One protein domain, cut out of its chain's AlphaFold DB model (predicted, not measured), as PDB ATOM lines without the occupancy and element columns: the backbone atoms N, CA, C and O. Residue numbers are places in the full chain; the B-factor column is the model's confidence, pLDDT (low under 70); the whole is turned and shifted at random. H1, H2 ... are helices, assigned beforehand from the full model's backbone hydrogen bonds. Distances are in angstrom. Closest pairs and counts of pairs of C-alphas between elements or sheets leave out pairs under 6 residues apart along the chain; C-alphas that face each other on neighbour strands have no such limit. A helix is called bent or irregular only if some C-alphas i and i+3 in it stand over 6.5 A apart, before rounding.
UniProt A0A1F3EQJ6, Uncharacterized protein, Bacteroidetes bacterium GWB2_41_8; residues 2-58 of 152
ATOM      1  N   ILE A   2     -20.275   4.751   5.614       66.38
ATOM      2  CA  ILE A   2     -20.063   6.216   5.722       66.38
ATOM      3  C   ILE A   2     -18.953   6.718   4.783       66.38
ATOM      4  O   ILE A   2     -19.186   7.604   3.980       66.38
ATOM      5  N   ALA A   3     -17.769   6.092   4.786       68.88
ATOM      6  CA  ALA A   3     -16.684   6.484   3.870       68.88
ATOM      7  C   ALA A   3     -17.072   6.351   2.381       68.88
ATOM      8  O   ALA A   3     -16.691   7.166   1.550       68.88
ATOM      9  N   THR A   4     -17.861   5.324   2.055       73.50
ATOM     10  CA  THR A   4     -18.387   5.079   0.706       73.50
ATOM     11  C   THR A   4     -19.418   6.137   0.306       73.50
ATOM     12  O   THR A   4     -19.435   6.571  -0.839       73.50
ATOM     13  N   TRP A   5     -20.247   6.569   1.258       80.38
ATOM     14  CA  TRP A   5     -21.230   7.635   1.095       80.38
ATOM     15  C   TRP A   5     -20.570   9.002   0.913       80.38
ATOM     16  O   TRP A   5     -20.881   9.703  -0.039       80.38
ATOM     17  N   ASN A   6     -19.556   9.322   1.717       77.56
ATOM     18  CA  ASN A   6     -18.788  10.560   1.564       77.56
ATOM     19  C   ASN A   6     -18.099  10.635   0.192       77.56
ATOM     20  O   ASN A   6     -18.098  11.685  -0.442       77.56
ATOM     21  N   LEU A   7     -17.546   9.515  -0.295       82.12
ATOM     22  CA  LEU A   7     -16.974   9.439  -1.643       82.12
ATOM     23  C   LEU A   7     -18.039   9.701  -2.722       82.12
ATOM     24  O   LEU A   7     -17.767  10.391  -3.701       82.12
ATOM     25  N   PHE A   8     -19.242   9.156  -2.540       81.50
ATOM     26  CA  PHE A   8     -20.372   9.363  -3.442       81.50
ATOM     27  C   PHE A   8     -20.825  10.833  -3.464       81.50
ATOM     28  O   PHE A   8     -20.934  11.408  -4.547       81.50
ATOM     29  N   CYS A   9     -20.988  11.475  -2.301       81.94
ATOM     30  CA  CYS A   9     -21.315  12.902  -2.213       81.94
ATOM     31  C   CYS A   9     -20.236  13.773  -2.879       81.94
ATOM     32  O   CYS A   9     -20.557  14.612  -3.719       81.94
ATOM     33  N   ALA A  10     -18.952  13.498  -2.626       83.31
ATOM     34  CA  ALA A  10     -17.847  14.220  -3.262       83.31
ATOM     35  C   ALA A  10     -17.829  14.060  -4.797       83.31
ATOM     36  O   ALA A  10     -17.494  14.993  -5.536       83.31
ATOM     37  N   GLN A  11     -18.204  12.882  -5.312       84.50
ATOM     38  CA  GLN A  11     -18.350  12.660  -6.755       84.50
ATOM     39  C   GLN A  11     -19.522  13.452  -7.348       84.50
ATOM     40  O   GLN A  11     -19.375  13.996  -8.445       84.50
ATOM     41  N   ILE A  12     -20.650  13.554  -6.635       85.88
ATOM     42  CA  ILE A  12     -21.802  14.375  -7.037       85.88
ATOM     43  C   ILE A  12     -21.406  15.851  -7.126       85.88
ATOM     44  O   ILE A  12     -21.660  16.485  -8.149       85.88
ATOM     45  N   GLU A  13     -20.733  16.379  -6.105       85.75
ATOM     46  CA  GLU A  13     -20.257  17.768  -6.078       85.75
ATOM     47  C   GLU A  13     -19.277  18.051  -7.225       85.75
ATOM     48  O   GLU A  13     -19.383  19.057  -7.927       85.75
ATOM     49  N   THR A  14     -18.358  17.116  -7.487       87.88
ATOM     50  CA  THR A  14     -17.412  17.227  -8.606       87.88
ATOM     51  C   THR A  14     -18.128  17.236  -9.960       87.88
ATOM     52  O   THR A  14     -17.749  17.985 -10.866       87.88
ATOM     53  N   ALA A  15     -19.144  16.387 -10.135       85.50
ATOM     54  CA  ALA A  15     -19.923  16.320 -11.368       85.50
ATOM     55  C   ALA A  15     -20.740  17.600 -11.589       85.50
ATOM     56  O   ALA A  15     -20.788  18.112 -12.708       85.50
ATOM     57  N   GLU A  16     -21.320  18.151 -10.524       86.00
ATOM     58  CA  GLU A  16     -22.027  19.424 -10.575       86.00
ATOM     59  C   GLU A  16     -21.110  20.585 -10.948       86.00
ATOM     60  O   GLU A  16     -21.461  21.365 -11.828       86.00
ATOM     61  N   ALA A  17     -19.928  20.686 -10.336       85.69
ATOM     62  CA  ALA A  17     -18.983  21.757 -10.644       85.69
ATOM     63  C   ALA A  17     -18.608  21.766 -12.137       85.69
ATOM     64  O   ALA A  17     -18.596  22.817 -12.781       85.69
ATOM     65  N   LYS A  18     -18.381  20.581 -12.721       86.06
ATOM     66  CA  LYS A  18     -18.120  20.428 -14.163       86.06
ATOM     67  C   LYS A  18     -19.323  20.820 -15.017       86.06
ATOM     68  O   LYS A  18     -19.153  21.432 -16.070       86.06
ATOM     69  N   LEU A  19     -20.531  20.470 -14.581       84.94
ATOM     70  CA  LEU A  19     -21.752  20.851 -15.281       84.94
ATOM     71  C   LEU A  19     -21.955  22.370 -15.250       84.94
ATOM     72  O   LEU A  19     -22.251  22.956 -16.286       84.94
ATOM     73  N   GLN A  20     -21.750  23.009 -14.102       82.62
ATOM     74  CA  GLN A  20     -21.862  24.457 -13.949       82.62
ATOM     75  C   GLN A  20     -20.856  25.192 -14.843       82.62
ATOM     76  O   GLN A  20     -21.230  26.095 -15.590       82.62
ATOM     77  N   GLN A  21     -19.609  24.718 -14.874       83.88
ATOM     78  CA  GLN A  21     -18.582  25.236 -15.776       83.88
ATOM     79  C   GLN A  21     -18.978  25.092 -17.256       83.88
ATOM     80  O   GLN A  21     -18.763  26.004 -18.056       83.88
ATOM     81  N   PHE A  22     -19.573  23.959 -17.644       83.69
ATOM     82  CA  PHE A  22     -20.083  23.761 -19.002       83.69
ATOM     83  C   PHE A  22     -21.209  24.746 -19.332       83.69
ATOM     84  O   PHE A  22     -21.198  25.356 -20.396       83.69
ATOM     85  N   ILE A  23     -22.157  24.947 -18.417       81.69
ATOM     86  CA  ILE A  23     -23.265  25.893 -18.600       81.69
ATOM     87  C   ILE A  23     -22.742  27.314 -18.848       81.69
ATOM     88  O   ILE A  23     -23.229  27.996 -19.748       81.69
ATOM     89  N   GLU A  24     -21.740  27.739 -18.080       80.31
ATOM     90  CA  GLU A  24     -21.151  29.080 -18.159       80.31
ATOM     91  C   GLU A  24     -20.337  29.305 -19.443       80.31
ATOM     92  O   GLU A  24     -20.236  30.434 -19.921       80.31
ATOM     93  N   THR A  25     -19.790  28.242 -20.038       82.62
ATOM     94  CA  THR A  25     -18.894  28.329 -21.205       82.62
ATOM     95  C   THR A  25     -19.550  27.961 -22.539       82.62
ATOM     96  O   THR A  25     -19.049  28.352 -23.591       82.62
ATOM     97  N   ALA A  26     -20.676  27.242 -22.535       79.00
ATOM     98  CA  ALA A  26     -21.231  26.608 -23.735       79.00
ATOM     99  C   ALA A  26     -22.030  27.522 -24.686       79.00
ATOM    100  O   ALA A  26     -22.480  27.042 -25.726       79.00
ATOM    101  N   GLY A  27     -22.239  28.809 -24.372       75.62
ATOM    102  CA  GLY A  27     -22.948  29.740 -25.270       75.62
ATOM    103  C   GLY A  27     -24.349  29.252 -25.681       75.62
ATOM    104  O   GLY A  27     -24.691  29.238 -26.863       75.62
ATOM    105  N   LEU A  28     -25.141  28.782 -24.713       81.44
ATOM    106  CA  LEU A  28     -26.398  28.062 -24.949       81.44
ATOM    107  C   LEU A  28     -27.524  28.958 -25.498       81.44
ATOM    108  O   LEU A  28     -27.729  30.086 -25.053       81.44
ATOM    109  N   SER A  29     -28.337  28.410 -26.407       82.12
ATOM    110  CA  SER A  29     -29.559  29.064 -26.903       82.12
ATOM    111  C   SER A  29     -30.668  29.129 -25.839       82.12
ATOM    112  O   SER A  29     -30.723  28.310 -24.920       82.12
ATOM    113  N   ALA A  30     -31.635  30.037 -26.005       78.25
ATOM    114  CA  ALA A  30     -32.763  30.209 -25.077       78.25
ATOM    115  C   ALA A  30     -33.578  28.919 -24.822       78.25
ATOM    116  O   ALA A  30     -34.039  28.671 -23.706       78.25
ATOM    117  N   LEU A  31     -33.729  28.058 -25.835       80.62
ATOM    118  CA  LEU A  31     -34.411  26.769 -25.693       80.62
ATOM    119  C   LEU A  31     -33.594  25.779 -24.843       80.62
ATOM    120  O   LEU A  31     -34.157  25.034 -24.037       80.62
ATOM    121  N   GLN A  32     -32.269  25.774 -25.014       81.56
ATOM    122  CA  GLN A  32     -31.355  24.946 -24.226       81.56
ATOM    123  C   GLN A  32     -31.296  25.425 -22.774       81.56
ATOM    124  O   GLN A  32     -31.391  24.593 -21.877       81.56
ATOM    125  N   LEU A  33     -31.274  26.741 -22.540       78.69
ATOM    126  CA  LEU A  33     -31.364  27.330 -21.201       78.69
ATOM    127  C   LEU A  33     -32.655  26.921 -20.480       78.69
ATOM    128  O   LEU A  33     -32.616  26.557 -19.309       78.69
ATOM    129  N   LYS A  34     -33.799  26.883 -21.176       81.88
ATOM    130  CA  LYS A  34     -35.074  26.452 -20.578       81.88
ATOM    131  C   LYS A  34     -35.088  24.964 -20.200       81.88
ATOM    132  O   LYS A  34     -35.629  24.594 -19.159       81.88
ATOM    133  N   LYS A  35     -34.495  24.095 -21.030       81.06
ATOM    134  CA  LYS A  35     -34.331  22.662 -20.711       81.06
ATOM    135  C   LYS A  35     -33.379  22.462 -19.534       81.06
ATOM    136  O   LYS A  35     -33.670  21.671 -18.640       81.06
ATOM    137  N   LEU A  36     -32.288  23.221 -19.519       83.75
ATOM    138  CA  LEU A  36     -31.306  23.219 -18.449       83.75
ATOM    139  C   LEU A  36     -31.918  23.670 -17.121       83.75
ATOM    140  O   LEU A  36     -31.721  23.015 -16.113       83.75
ATOM    141  N   GLN A  37     -32.748  24.712 -17.129       82.12
ATOM    142  CA  GLN A  37     -33.430  25.201 -15.932       82.12
ATOM    143  C   GLN A  37     -34.317  24.122 -15.287       82.12
ATOM    144  O   GLN A  37     -34.380  24.007 -14.062       82.12
ATOM    145  N   LYS A  38     -34.973  23.290 -16.108       83.69
ATOM    146  CA  LYS A  38     -35.745  22.140 -15.621       83.69
ATOM    147  C   LYS A  38     -34.839  21.057 -15.028       83.69
ATOM    148  O   LYS A  38     -35.136  20.572 -13.942       83.69
ATOM    149  N   PHE A  39     -33.717  20.753 -15.685       85.88
ATOM    150  CA  PHE A  39     -32.696  19.853 -15.145       85.88
ATOM    151  C   PHE A  39     -32.149  20.350 -13.799       85.88
ATOM    152  O   PHE A  39     -32.112  19.582 -12.847       85.88
ATOM    153  N   THR A  40     -31.798  21.634 -13.673       83.62
ATOM    154  CA  THR A  40     -31.305  22.229 -12.421       83.62
ATOM    155  C   THR A  40     -32.333  22.113 -11.296       83.62
ATOM    156  O   THR A  40     -31.976  21.829 -10.156       83.62
ATOM    157  N   CYS A  41     -33.623  22.282 -11.602       83.94
ATOM    158  CA  CYS A  41     -34.687  22.097 -10.615       83.94
ATOM    159  C   CYS A  41     -34.749  20.650 -10.102       83.94
ATOM    160  O   CYS A  41     -34.842  20.433  -8.895       83.94
ATOM    161  N   ASP A  42     -34.667  19.665 -10.997       84.50
ATOM    162  CA  ASP A  42     -34.691  18.249 -10.617       84.50
ATOM    163  C   ASP A  42     -33.382  17.810  -9.930       84.50
ATOM    164  O   ASP A  42     -33.422  17.030  -8.980       84.50
ATOM    165  N   TRP A  43     -32.243  18.394 -10.309       85.62
ATOM    166  CA  TRP A  43     -30.952  18.223  -9.634       85.62
ATOM    167  C   TRP A  43     -30.981  18.741  -8.191       85.62
ATOM    168  O   TRP A  43     -30.581  18.039  -7.266       85.62
ATOM    169  N   ASN A  44     -31.541  19.933  -7.970       84.12
ATOM    170  CA  ASN A  44     -31.696  20.495  -6.627       84.12
ATOM    171  C   ASN A  44     -32.629  19.648  -5.746       84.12
ATOM    172  O   ASN A  44     -32.395  19.524  -4.545       84.12
ATOM    173  N   LYS A  45     -33.667  19.030  -6.325       88.06
ATOM    174  CA  LYS A  45     -34.506  18.069  -5.590       88.06
ATOM    175  C   LYS A  45     -33.716  16.824  -5.194       88.06
ATOM    176  O   LYS A  45     -33.838  16.392  -4.053       88.06
ATOM    177  N   LEU A  46     -32.909  16.276  -6.106       85.50
ATOM    178  CA  LEU A  46     -32.071  15.107  -5.828       85.50
ATOM    179  C   LEU A  46     -31.068  15.390  -4.704       85.50
ATOM    180  O   LEU A  46     -30.916  14.563  -3.812       85.50
ATOM    181  N   LYS A  47     -30.434  16.570  -4.704       83.38
ATOM    182  CA  LYS A  47     -29.554  17.003  -3.610       83.38
ATOM    183  C   LYS A  47     -30.261  17.010  -2.269       83.38
ATOM    184  O   LYS A  47     -29.782  16.393  -1.330       83.38
ATOM    185  N   LYS A  48     -31.432  17.648  -2.210       84.31
ATOM    186  CA  LYS A  48     -32.232  17.689  -0.987       84.31
ATOM    187  C   LYS A  48     -32.574  16.279  -0.497       84.31
ATOM    188  O   LYS A  48     -32.467  15.993   0.684       84.31
ATOM    189  N   GLN A  49     -32.937  15.377  -1.410       84.00
ATOM    190  CA  GLN A  49     -33.197  13.976  -1.069       84.00
ATOM    191  C   GLN A  49     -31.945  13.235  -0.578       84.00
ATOM    192  O   GLN A  49     -32.075  12.354   0.265       84.00
ATOM    193  N   ALA A  50     -30.756  13.564  -1.092       80.75
ATOM    194  CA  ALA A  50     -29.491  13.004  -0.624       80.75
ATOM    195  C   ALA A  50     -29.116  13.531   0.771       80.75
ATOM    196  O   ALA A  50     -28.775  12.732   1.633       80.75
ATOM    197  N   GLU A  51     -29.281  14.830   1.034       77.88
ATOM    198  CA  GLU A  51     -29.121  15.434   2.369       77.88
ATOM    199  C   GLU A  51     -30.102  14.821   3.382       77.88
ATOM    200  O   GLU A  51     -29.728  14.446   4.492       77.88
ATOM    201  N   ASP A  52     -31.358  14.620   2.980       76.94
ATOM    202  CA  ASP A  52     -32.352  13.899   3.780       76.94
ATOM    203  C   ASP A  52     -31.998  12.405   3.938       76.94
ATOM    204  O   ASP A  52     -32.553  11.730   4.806       76.94
ATOM    205  N   PHE A  53     -31.100  11.857   3.117       74.19
ATOM    206  CA  PHE A  53     -30.614  10.482   3.228       74.19
ATOM    207  C   PHE A  53     -29.365  10.371   4.120       74.19
ATOM    208  O   PHE A  53     -29.184   9.335   4.769       74.19
ATOM    209  N   ASP A  54     -28.566  11.439   4.253       70.19
ATOM    210  CA  ASP A  54     -27.392  11.510   5.140       70.19
ATOM    211  C   ASP A  54     -27.733  11.074   6.567       70.19
ATOM    212  O   ASP A  54     -27.013  10.266   7.153       70.19
ATOM    213  N   GLN A  55     -28.872  11.517   7.108       66.00
ATOM    214  CA  GLN A  55     -29.335  11.147   8.457       66.00
ATOM    215  C   GLN A  55     -29.509   9.629   8.664       66.00
ATOM    216  O   GLN A  55     -29.447   9.139   9.794       66.00
ATOM    217  N   PHE A  56     -29.707   8.862   7.589       65.94
ATOM    218  CA  PHE A  56     -29.856   7.407   7.642       65.94
ATOM    219  C   PHE A  56     -28.530   6.672   7.399       65.94
ATOM    220  O   PHE A  56     -28.325   5.579   7.947       65.94
ATOM    221  N   VAL A  57     -27.626   7.264   6.610       68.31
ATOM    222  CA  VAL A  57     -26.351   6.653   6.190       68.31
ATOM    223  C   VAL A  57     -25.186   7.005   7.109       68.31
ATOM    224  O   VAL A  57     -24.325   6.151   7.346       68.31
ATOM    225  N   ALA A  58     -25.180   8.215   7.661       62.09
ATOM    226  CA  ALA A  58     -24.214   8.719   8.626       62.09
ATOM    227  C   ALA A  58     -24.864   8.831  10.014       62.09
ATOM    228  O   ALA A  58     -25.090   9.931  10.522       62.09
TER     229      ALA A  58
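AT A GLANCE: This is residues 2 to 58 of the 152 residues of an uncharacterized protein of Bacteroidetes bacterium GWB2_41_8 (UniProt A0A1F3EQJ6). Two long helices, H2 and H1, run side by side in opposite ways as the two arms of a long, narrow U, with a loop, residues 26 to 29, joining them at one end. The arms leave a gap between them along most of their length and come nearest at the other end, where Ile 2 and Val 57 lie. The printed part has 57 residues with two named helices, H1 then H2 along the chain, and no named strand; its class is all helix. The whole is loose, with a radius of gyration of the C-alphas of 13.9 A, and a rod in outline, spanning 41 by 18 by 9 A.

HOW THE PARTS SIT: The longest helix is H2, residues 30 to 57. H1, residues 2 to 25, is close to it but not clearly touching, with 2 pairs of C-alphas within 8 A. The closest C-alphas of the two are those of Ile 2 and Val 57, 6.3 A apart. Their centres are 12.3 A apart. Their lines stand at a shallow tilt of 14 degrees, and they run opposite ways. In H1 every O i to N i+4 pair is within hydrogen-bond range; in H2, 22 of 24 are.

IN THESE COORDINATES: H2 has 28 residues and measures 39.7 A from C-alpha 30 at (-32.763, 30.209, -25.077) to C-alpha 57 at (-26.351, 6.653, 6.190). It is neither bent nor irregular, but only just: C-alphas 52 and 55 are 6.2 A apart. H1 has 24 residues and measures 34.9 A, beginning with C-alpha 2 at (-20.063, 6.216, 5.722).

THE WHOLE: The two C-alphas farthest apart are those of Ser 29 and Ala 58, 41.3 A, while the first and last printed C-alphas, of Ile 2 and Ala 58, are 5.7 A apart. The printed part has no cut, and the link from H1 to H2 is tight. The mean pLDDT of the printed part is 80.5; residues 2 to 3 and 55 to 58 are under 70.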